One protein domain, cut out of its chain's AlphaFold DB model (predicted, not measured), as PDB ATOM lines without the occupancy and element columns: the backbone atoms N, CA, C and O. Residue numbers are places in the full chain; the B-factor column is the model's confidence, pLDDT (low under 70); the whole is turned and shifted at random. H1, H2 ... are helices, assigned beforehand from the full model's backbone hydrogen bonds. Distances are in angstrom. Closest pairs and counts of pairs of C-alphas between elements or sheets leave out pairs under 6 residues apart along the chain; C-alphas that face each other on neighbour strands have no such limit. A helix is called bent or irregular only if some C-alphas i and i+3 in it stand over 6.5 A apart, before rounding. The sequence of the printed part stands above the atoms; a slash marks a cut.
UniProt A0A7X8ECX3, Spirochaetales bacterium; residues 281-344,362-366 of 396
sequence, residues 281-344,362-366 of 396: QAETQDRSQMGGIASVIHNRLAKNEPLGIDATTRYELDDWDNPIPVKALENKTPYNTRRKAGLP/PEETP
ATOM      1  N   GLN A 281      -5.775 -33.871 -27.453       98.56
ATOM      2  CA  GLN A 281      -6.131 -32.757 -28.326       98.56
ATOM      3  C   GLN A 281      -7.347 -31.969 -27.819       98.56
ATOM      4  O   GLN A 281      -7.406 -30.751 -27.993       98.56
ATOM      5  N   ALA A 282      -8.317 -32.656 -27.215       96.69
ATOM      6  CA  ALA A 282      -9.510 -32.020 -26.672       96.69
ATOM      7  C   ALA A 282      -9.241 -31.252 -25.363       96.69
ATOM      8  O   ALA A 282      -9.979 -30.323 -25.041       96.69
ATOM      9  N   GLU A 283      -8.183 -31.605 -24.627       95.69
ATOM     10  CA  GLU A 283      -7.799 -30.954 -23.366       95.69
ATOM     11  C   GLU A 283      -6.941 -29.699 -23.572       95.69
ATOM     12  O   GLU A 283      -6.951 -28.792 -22.737       95.69
ATOM     13  N   THR A 284      -6.192 -29.607 -24.676       94.88
ATOM     14  CA  THR A 284      -5.362 -28.427 -24.941       94.88
ATOM     15  C   THR A 284      -5.090 -28.177 -26.422       94.88
ATOM     16  O   THR A 284      -4.958 -29.089 -27.235       94.88
ATOM     17  N   GLN A 285      -4.943 -26.896 -26.761       92.06
ATOM     18  CA  GLN A 285      -4.397 -26.435 -28.044       92.06
ATOM     19  C   GLN A 285      -2.918 -26.026 -27.918       92.06
ATOM     20  O   GLN A 285      -2.261 -25.743 -28.920       92.06
ATOM     21  N   ASP A 286      -2.383 -25.984 -26.694       94.62
ATOM     22  CA  ASP A 286      -0.988 -25.657 -26.423       94.62
ATOM     23  C   ASP A 286      -0.126 -26.919 -26.518       94.62
ATOM     24  O   ASP A 286      -0.175 -27.808 -25.665       94.62
ATOM     25  N   ARG A 287       0.704 -26.967 -27.561       95.81
ATOM     26  CA  ARG A 287       1.612 -28.085 -27.853       95.81
ATOM     27  C   ARG A 287       2.548 -28.400 -26.687       95.81
ATOM     28  O   ARG A 287       2.878 -29.562 -26.486       95.81
ATOM     29  N   SER A 288       2.947 -27.392 -25.909       95.38
ATOM     30  CA  SER A 288       3.851 -27.582 -24.768       95.38
ATOM     31  C   SER A 288       3.199 -28.313 -23.590       95.38
ATOM     32  O   SER A 288       3.900 -28.858 -22.747       95.38
ATOM     33  N   GLN A 289       1.865 -28.366 -23.536       96.12
ATOM     34  CA  GLN A 289       1.122 -29.038 -22.465       96.12
ATOM     35  C   GLN A 289       0.795 -30.499 -22.802       96.12
ATOM     36  O   GLN A 289       0.516 -31.292 -21.904       96.12
ATOM     37  N   MET A 290       0.828 -30.870 -24.088       98.12
ATOM     38  CA  MET A 290       0.381 -32.185 -24.558       98.12
ATOM     39  C   MET A 290       1.189 -33.336 -23.947       98.12
ATOM     40  O   MET A 290       0.600 -34.344 -23.563       98.12
ATOM     41  N   GLY A 291       2.511 -33.178 -23.803       98.31
ATOM     42  CA  GLY A 291       3.397 -34.201 -23.235       98.31
ATOM     43  C   GLY A 291       3.068 -34.547 -21.778       98.31
ATOM     44  O   GLY A 291       2.933 -35.724 -21.435       98.31
ATOM     45  N   GLY A 292       2.859 -33.532 -20.937       98.19
ATOM     46  CA  GLY A 292       2.479 -33.725 -19.536       98.19
ATOM     47  C   GLY A 292       1.044 -34.240 -19.355       98.19
ATOM     48  O   GLY A 292       0.807 -35.111 -18.518       98.19
ATOM     49  N   ILE A 293       0.085 -33.794 -20.178       98.44
ATOM     50  CA  ILE A 293      -1.279 -34.362 -20.183       98.44
ATOM     51  C   ILE A 293      -1.233 -35.845 -20.572       98.44
ATOM     52  O   ILE A 293      -1.844 -36.677 -19.898       98.44
ATOM     53  N   ALA A 294      -0.469 -36.193 -21.613       98.69
ATOM     54  CA  ALA A 294      -0.270 -37.577 -22.025       98.69
ATOM     55  C   ALA A 294       0.332 -38.422 -20.894       98.69
ATOM     56  O   ALA A 294      -0.150 -39.526 -20.634       98.69
ATOM     57  N   SER A 295       1.317 -37.877 -20.171       98.56
ATOM     58  CA  SER A 295       1.909 -38.502 -18.980       98.56
ATOM     59  C   SER A 295       0.847 -38.889 -17.949       98.56
ATOM     60  O   SER A 295       0.764 -40.047 -17.538       98.56
ATOM     61  N   VAL A 296      -0.040 -37.952 -17.591       98.62
ATOM     62  CA  VAL A 296      -1.118 -38.196 -16.618       98.62
ATOM     63  C   VAL A 296      -2.093 -39.270 -17.107       98.62
ATOM     64  O   VAL A 296      -2.481 -40.143 -16.325       98.62
ATOM     65  N   ILE A 297      -2.477 -39.242 -18.389       98.69
ATOM     66  CA  ILE A 297      -3.370 -40.253 -18.979       98.69
ATOM     67  C   ILE A 297      -2.741 -41.643 -18.866       98.69
ATOM     68  O   ILE A 297      -3.366 -42.559 -18.328       98.69
ATOM     69  N   HIS A 298      -1.489 -41.796 -19.302       98.69
ATOM     70  CA  HIS A 298      -0.770 -43.071 -19.249       98.69
ATOM     71  C   HIS A 298      -0.562 -43.571 -17.817       98.69
ATOM     72  O   HIS A 298      -0.787 -44.751 -17.543       98.69
ATOM     73  N   ASN A 299      -0.214 -42.682 -16.885       98.44
ATOM     74  CA  ASN A 299      -0.055 -43.010 -15.469       98.44
ATOM     75  C   ASN A 299      -1.349 -43.565 -14.858       98.44
ATOM     76  O   ASN A 299      -1.327 -44.587 -14.165       98.44
ATOM     77  N   ARG A 300      -2.493 -42.930 -15.143       98.31
ATOM     78  CA  ARG A 300      -3.800 -43.402 -14.666       98.31
ATOM     79  C   ARG A 300      -4.218 -44.720 -15.301       98.31
ATOM     80  O   ARG A 300      -4.686 -45.602 -14.580       98.31
ATOM     81  N   LEU A 301      -4.008 -44.888 -16.609       98.25
ATOM     82  CA  LEU A 301      -4.275 -46.155 -17.298       98.25
ATOM     83  C   LEU A 301      -3.460 -47.300 -16.685       98.25
ATOM     84  O   LEU A 301      -4.023 -48.349 -16.376       98.25
ATOM     85  N   ALA A 302      -2.173 -47.074 -16.408       97.38
ATOM     86  CA  ALA A 302      -1.298 -48.070 -15.791       97.38
ATOM     87  C   ALA A 302      -1.754 -48.500 -14.381       97.38
ATOM     88  O   ALA A 302      -1.508 -49.637 -13.977       97.38
ATOM     89  N   LYS A 303      -2.442 -47.622 -13.637       96.56
ATOM     90  CA  LYS A 303      -3.036 -47.932 -12.323       96.56
ATOM     91  C   LYS A 303      -4.505 -48.361 -12.378       96.56
ATOM     92  O   LYS A 303      -5.086 -48.644 -11.331       96.56
ATOM     93  N   ASN A 304      -5.104 -48.434 -13.569       95.81
ATOM     94  CA  ASN A 304      -6.535 -48.678 -13.752       95.81
ATOM     95  C   ASN A 304      -7.419 -47.664 -12.983       95.81
ATOM     96  O   ASN A 304      -8.468 -48.011 -12.433       95.81
ATOM     97  N   GLU A 305      -6.983 -46.403 -12.929       95.50
ATOM     98  CA  GLU A 305      -7.740 -45.292 -12.344       95.50
ATOM     99  C   GLU A 305      -8.639 -44.624 -13.407       95.50
ATOM    100  O   GLU A 305      -8.268 -44.558 -14.583       95.50
ATOM    101  N   PRO A 306      -9.826 -44.101 -13.037       96.75
ATOM    102  CA  PRO A 306     -10.641 -43.296 -13.946       96.75
ATOM    103  C   PRO A 306      -9.879 -42.068 -14.470       96.75
ATOM    104  O   PRO A 306      -9.284 -41.322 -13.691       96.75
ATOM    105  N   LEU A 307      -9.933 -41.814 -15.781       97.62
ATOM    106  CA  LEU A 307      -9.198 -40.701 -16.402       97.62
ATOM    107  C   LEU A 307      -9.766 -39.337 -16.007       97.62
ATOM    108  O   LEU A 307      -9.015 -38.387 -15.824       97.62
ATOM    109  N   GLY A 308     -11.083 -39.255 -15.816       95.62
ATOM    110  CA  GLY A 308     -11.760 -38.033 -15.395       95.62
ATOM    111  C   GLY A 308     -11.730 -36.897 -16.420       95.62
ATOM    112  O   GLY A 308     -11.753 -35.743 -16.014       95.62
ATOM    113  N   ILE A 309     -11.689 -37.226 -17.713       96.81
ATOM    114  CA  ILE A 309     -11.559 -36.282 -18.832       96.81
ATOM    115  C   ILE A 309     -12.947 -35.796 -19.258       96.81
ATOM    116  O   ILE A 309     -13.755 -36.562 -19.789       96.81
ATOM    117  N   ASP A 310     -13.236 -34.516 -19.052       95.12
ATOM    118  CA  ASP A 310     -14.535 -33.894 -19.337       95.12
ATOM    119  C   ASP A 310     -14.926 -33.983 -20.805       95.12
ATOM    120  O   ASP A 310     -16.094 -34.244 -21.113       95.12
ATOM    121  N   ALA A 311     -13.951 -33.813 -21.699       96.69
ATOM    122  CA  ALA A 311     -14.161 -33.830 -23.141       96.69
ATOM    123  C   ALA A 311     -14.837 -35.124 -23.624       96.69
ATOM    124  O   ALA A 311     -15.691 -35.086 -24.507       96.69
ATOM    125  N   THR A 312     -14.550 -36.260 -22.983       97.81
ATOM    126  CA  THR A 312     -15.200 -37.538 -23.317       97.81
ATOM    127  C   THR A 312     -16.701 -37.526 -23.016       97.81
ATOM    128  O   THR A 312     -17.502 -37.998 -23.817       97.81
ATOM    129  N   THR A 313     -17.111 -36.905 -21.905       96.88
ATOM    130  CA  THR A 313     -18.537 -36.747 -21.566       96.88
ATOM    131  C   THR A 313     -19.216 -35.737 -22.491       96.88
ATOM    132  O   THR A 313     -20.354 -35.951 -22.895       96.88
ATOM    133  N   ARG A 314     -18.520 -34.654 -22.867       96.50
ATOM    134  CA  ARG A 314     -19.032 -33.655 -23.823       96.50
ATOM    135  C   ARG A 314     -19.300 -34.251 -25.196       96.50
ATOM    136  O   ARG A 314     -20.355 -33.993 -25.765       96.50
ATOM    137  N   TYR A 315     -18.381 -35.087 -25.675       97.50
ATOM    138  CA  TYR A 315     -18.528 -35.799 -26.939       97.50
ATOM    139  C   TYR A 315     -19.803 -36.652 -26.974       97.50
ATOM    140  O   TYR A 315     -20.574 -36.572 -27.924       97.50
ATOM    141  N   GLU A 316     -20.081 -37.415 -25.914       95.75
ATOM    142  CA  GLU A 316     -21.295 -38.239 -25.837       95.75
ATOM    143  C   GLU A 316     -22.587 -37.415 -25.750       95.75
ATOM    144  O   GLU A 316     -23.614 -37.819 -26.293       95.75
ATOM    145  N   LEU A 317     -22.542 -36.265 -25.072       95.56
ATOM    146  CA  LEU A 317     -23.680 -35.349 -24.986       95.56
ATOM    147  C   LEU A 317     -23.913 -34.558 -26.277       95.56
ATOM    148  O   LEU A 317     -24.989 -33.983 -26.423       95.56
ATOM    149  N   ASP A 318     -22.930 -34.528 -27.183       95.19
ATOM    150  CA  ASP A 318     -22.900 -33.635 -28.346       95.19
ATOM    151  C   ASP A 318     -23.025 -32.151 -27.934       95.19
ATOM    152  O   ASP A 318     -23.650 -31.349 -28.627       95.19
ATOM    153  N   ASP A 319     -22.450 -31.790 -26.776       93.44
ATOM    154  CA  ASP A 319     -22.551 -30.456 -26.167       93.44
ATOM    155  C   ASP A 319     -21.190 -29.955 -25.650       93.44
ATOM    156  O   ASP A 319     -20.699 -30.314 -24.568       93.44
ATOM    157  N   TRP A 320     -20.569 -29.102 -26.460       91.25
ATOM    158  CA  TRP A 320     -19.243 -28.539 -26.207       91.25
ATOM    159  C   TRP A 320     -19.288 -27.169 -25.529       91.25
ATOM    160  O   TRP A 320     -18.322 -26.792 -24.864       91.25
ATOM    161  N   ASP A 321     -20.413 -26.461 -25.635       90.00
ATOM    162  CA  ASP A 321     -20.524 -25.054 -25.252       90.00
ATOM    163  C   ASP A 321     -21.133 -24.872 -23.859       90.00
ATOM    164  O   ASP A 321     -20.783 -23.933 -23.138       90.00
ATOM    165  N   ASN A 322     -22.025 -25.773 -23.436       92.94
ATOM    166  CA  ASN A 322     -22.719 -25.621 -22.161       92.94
ATOM    167  C   ASN A 322     -21.989 -26.331 -21.009       92.94
ATOM    168  O   ASN A 322     -21.187 -27.249 -21.217       92.94
ATOM    169  N   PRO A 323     -22.241 -25.940 -19.748       93.19
ATOM    170  CA  PRO A 323     -21.780 -26.703 -18.595       93.19
ATOM    171  C   PRO A 323     -22.316 -28.139 -18.622       93.19
ATOM    172  O   PRO A 323     -23.500 -28.360 -18.868       93.19
ATOM    173  N   ILE A 324     -21.461 -29.115 -18.307       93.31
ATOM    174  CA  ILE A 324     -21.878 -30.520 -18.250       93.31
ATOM    175  C   ILE A 324     -22.907 -30.685 -17.119       93.31
ATOM    176  O   ILE A 324     -22.606 -30.343 -15.969       93.31
ATOM    177  N   PRO A 325     -24.105 -31.237 -17.390       94.19
ATOM    178  CA  PRO A 325     -25.092 -31.471 -16.347       94.19
ATOM    179  C   PRO A 325     -24.537 -32.396 -15.261       94.19
ATOM    180  O   PRO A 325     -23.983 -33.451 -15.566       94.19
ATOM    181  N   VAL A 326     -24.772 -32.069 -13.987       93.88
ATOM    182  CA  VAL A 326     -24.308 -32.885 -12.843       93.88
ATOM    183  C   VAL A 326     -24.720 -34.352 -12.993       93.88
ATOM    184  O   VAL A 326     -23.930 -35.257 -12.752       93.88
ATOM    185  N   LYS A 327     -25.941 -34.606 -13.478       93.50
ATOM    186  CA  LYS A 327     -26.426 -35.968 -13.734       93.50
ATOM    187  C   LYS A 327     -25.556 -36.720 -14.750       93.50
ATOM    188  O   LYS A 327     -25.321 -37.908 -14.568       93.50
ATOM    189  N   ALA A 328     -25.074 -36.052 -15.799       92.44
ATOM    190  CA  ALA A 328     -24.213 -36.676 -16.800       92.44
ATOM    191  C   ALA A 328     -22.852 -37.072 -16.207       92.44
ATOM    192  O   ALA A 328     -22.369 -38.162 -16.496       92.44
ATOM    193  N   LEU A 329     -22.300 -36.256 -15.298       91.50
ATOM    194  CA  LEU A 329     -21.050 -36.556 -14.586       91.50
ATOM    195  C   LEU A 329     -21.138 -37.820 -13.718       91.50
ATOM    196  O   LEU A 329     -20.134 -38.510 -13.538       91.50
ATOM    197  N   GLU A 330     -22.329 -38.141 -13.209       92.94
ATOM    198  CA  GLU A 330     -22.566 -39.298 -12.338       92.94
ATOM    199  C   GLU A 330     -22.989 -40.572 -13.078       92.94
ATOM    200  O   GLU A 330     -22.835 -41.682 -12.558       92.94
ATOM    201  N   ASN A 331     -23.511 -40.443 -14.299       93.06
ATOM    202  CA  ASN A 331     -23.999 -41.584 -15.064       93.06
ATOM    203  C   ASN A 331     -22.846 -42.473 -15.547       93.06
ATOM    204  O   ASN A 331     -21.869 -42.000 -16.117       93.06
ATOM    205  N   LYS A 332     -22.990 -43.794 -15.397       94.00
ATOM    206  CA  LYS A 332     -22.049 -44.772 -15.961       94.00
ATOM    207  C   LYS A 332     -22.370 -45.025 -17.430       94.00
ATOM    208  O   LYS A 332     -23.170 -45.905 -17.743       94.00
ATOM    209  N   THR A 333     -21.741 -44.264 -18.309       95.25
ATOM    210  CA  THR A 333     -21.850 -44.417 -19.763       95.25
ATOM    211  C   THR A 333     -20.511 -44.851 -20.375       95.25
ATOM    212  O   THR A 333     -19.484 -44.793 -19.689       95.25
ATOM    213  N   PRO A 334     -20.480 -45.336 -21.633       95.88
ATOM    214  CA  PRO A 334     -19.240 -45.773 -22.273       95.88
ATOM    215  C   PRO A 334     -18.162 -44.689 -22.369       95.88
ATOM    216  O   PRO A 334     -16.987 -45.037 -22.264       95.88
ATOM    217  N   TYR A 335     -18.551 -43.419 -22.525       97.62
ATOM    218  CA  TYR A 335     -17.626 -42.288 -22.639       97.62
ATOM    219  C   TYR A 335     -17.402 -41.528 -21.325       97.62
ATOM    220  O   TYR A 335     -16.475 -40.732 -21.256       97.62
ATOM    221  N   ASN A 336     -18.175 -41.755 -20.257       97.25
ATOM    222  CA  ASN A 336     -17.917 -41.077 -18.982       97.25
ATOM    223  C   ASN A 336     -16.703 -41.678 -18.243       97.25
ATOM    224  O   ASN A 336     -16.826 -42.529 -17.351       97.25
ATOM    225  N   THR A 337     -15.520 -41.152 -18.559       97.12
ATOM    226  CA  THR A 337     -14.238 -41.553 -17.958       97.12
ATOM    227  C   THR A 337     -14.054 -41.117 -16.496       97.12
ATOM    228  O   THR A 337     -13.035 -41.438 -15.885       97.12
ATOM    229  N   ARG A 338     -15.027 -40.428 -15.875       95.19
ATOM    230  CA  ARG A 338     -15.054 -40.195 -14.412       95.19
ATOM    231  C   ARG A 338     -15.641 -41.360 -13.630       95.19
ATOM    232  O   ARG A 338     -15.437 -41.460 -12.419       95.19
ATOM    233  N   ARG A 339     -16.470 -42.173 -14.282       93.81
ATOM    234  CA  ARG A 339     -17.243 -43.248 -13.638       93.81
ATOM    235  C   ARG A 339     -16.876 -44.631 -14.169       93.81
ATOM    236  O   ARG A 339     -17.256 -45.627 -13.551       93.81
ATOM    237  N   LYS A 340     -16.104 -44.688 -15.256       93.94
ATOM    238  CA  LYS A 340     -15.539 -45.901 -15.843       93.94
ATOM    239  C   LYS A 340     -14.024 -45.744 -16.006       93.94
ATOM    240  O   LYS A 340     -13.564 -44.730 -16.519       93.94
ATOM    241  N   ALA A 341     -13.271 -46.739 -15.540       95.25
ATOM    242  CA  ALA A 341     -11.829 -46.820 -15.758       95.25
ATOM    243  C   ALA A 341     -11.512 -47.342 -17.170       95.25
ATOM    244  O   ALA A 341     -12.331 -48.046 -17.772       95.25
ATOM    245  N   GLY A 342     -10.315 -47.017 -17.658       96.56
ATOM    246  CA  GLY A 342      -9.863 -47.351 -19.008       96.56
ATOM    247  C   GLY A 342     -10.289 -46.330 -20.066       96.56
ATOM    248  O   GLY A 342     -10.794 -45.250 -19.754       96.56
ATOM    249  N   LEU A 343     -10.049 -46.685 -21.326       98.38
ATOM    250  CA  LEU A 343     -10.339 -45.841 -22.483       98.38
ATOM    251  C   LEU A 343     -11.843 -45.824 -22.835       98.38
ATOM    252  O   LEU A 343     -12.550 -46.816 -22.597       98.38
ATOM    253  N   PRO A 344     -12.352 -44.717 -23.415       98.19
ATOM    254  CA  PRO A 344     -13.652 -44.708 -24.088       98.19
ATOM    255  C   PRO A 344     -13.639 -45.630 -25.329       98.19
ATOM    256  O   PRO A 344     -12.575 -46.078 -25.749       98.19
ATOM    257  N   PRO A 362       4.828 -39.874 -24.397       98.25
ATOM    258  CA  PRO A 362       4.481 -38.983 -23.302       98.25
ATOM    259  C   PRO A 362       5.734 -38.539 -22.543       98.25
ATOM    260  O   PRO A 362       6.750 -39.235 -22.526       98.25
ATOM    261  N   GLU A 363       5.641 -37.409 -21.846       98.12
ATOM    262  CA  GLU A 363       6.666 -37.052 -20.865       98.12
ATOM    263  C   GLU A 363       6.678 -38.065 -19.712       98.12
ATOM    264  O   GLU A 363       5.635 -38.573 -19.293       98.12
ATOM    265  N   GLU A 364       7.852 -38.337 -19.147       97.25
ATOM    266  CA  GLU A 364       7.972 -39.170 -17.950       97.25
ATOM    267  C   GLU A 364       7.839 -38.301 -16.699       97.25
ATOM    268  O   GLU A 364       8.776 -37.617 -16.284       97.25
ATOM    269  N   THR A 365       6.656 -38.316 -16.084       98.00
ATOM    270  CA  THR A 365       6.367 -37.528 -14.882       98.00
ATOM    271  C   THR A 365       5.640 -38.375 -13.837       98.00
ATOM    272  O   THR A 365       4.959 -39.339 -14.192       98.00
ATOM    273  N   PRO A 366       5.733 -38.036 -12.539       97.62
ATOM    274  CA  PRO A 366       5.012 -38.748 -11.485       97.62
ATOM    275  C   PRO A 366       3.550 -38.292 -11.330       97.62
ATOM    276  O   PRO A 366       2.891 -38.690 -10.371       97.62
TER     277      PRO A 366
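Overview. This is residues 281 to 344 and 362 to 366 of the 396 residues of a protein of Spirochaetales bacterium (UniProt A0A7X8ECX3). One long helix, H1, stands like a bar across one end of the domain, and the short helices H2 and H3 sit near each other at the other end, among loops. The first residues, 281 to 286, hook back from the start of H1, residues 331 to 344 make a loop on the side of H2 and H3, and the short piece 362 to 366 lies on the side of H1 away from H2. The printed part has 69 residues with three named helices in the order H1, H2, H3 and no named strand; the class is all helix, though the named helices hold 29 of the 69 residues. The whole is compact, with a radius of gyration of the C-alphas of 12.7 A, and spans 35 by 26 by 15 A.

Along the chain. Start at Gln 281, whose C-alpha is at (-6.131, -32.757, -28.326). Then find C-alpha 287 at (1.612, -28.085, -27.853); from there H1 runs through residues 287 to 302, 23.5 A long, to C-alpha 302 at (-1.298, -48.070, -15.791). H1 is irregular, but only just: C-alphas 288 and 291 are 6.8 A apart. Next comes H2, residues 310 to 317, 10.8 A long. H3, residues 326 to 330, ends with C-alpha 330 at (-22.566, -39.298, -12.338).

Arrangement. H1 is apart from H2 and from H3. Look at Thr 313 and Ala 328 to see H2 and H3 close but not clearly touching: these are their closest C-alphas, 7.4 A apart, and the centres are 11.1 A apart. In H2 and H3 every O i to N i+4 pair is within hydrogen-bond range; in H1, 10 of 12 are.

Size, cuts and confidence. The C-alphas farthest apart are those of Lys 327 and Glu 364, at 34.8 A. Residues 345 to 361 are not printed, and C-alphas 344 and 362 stand 19.0 A apart across this cut. The links from H1 to H2 and from H2 to H3 are short. The mean pLDDT of the printed part is 96.0, and no printed residue is under 70.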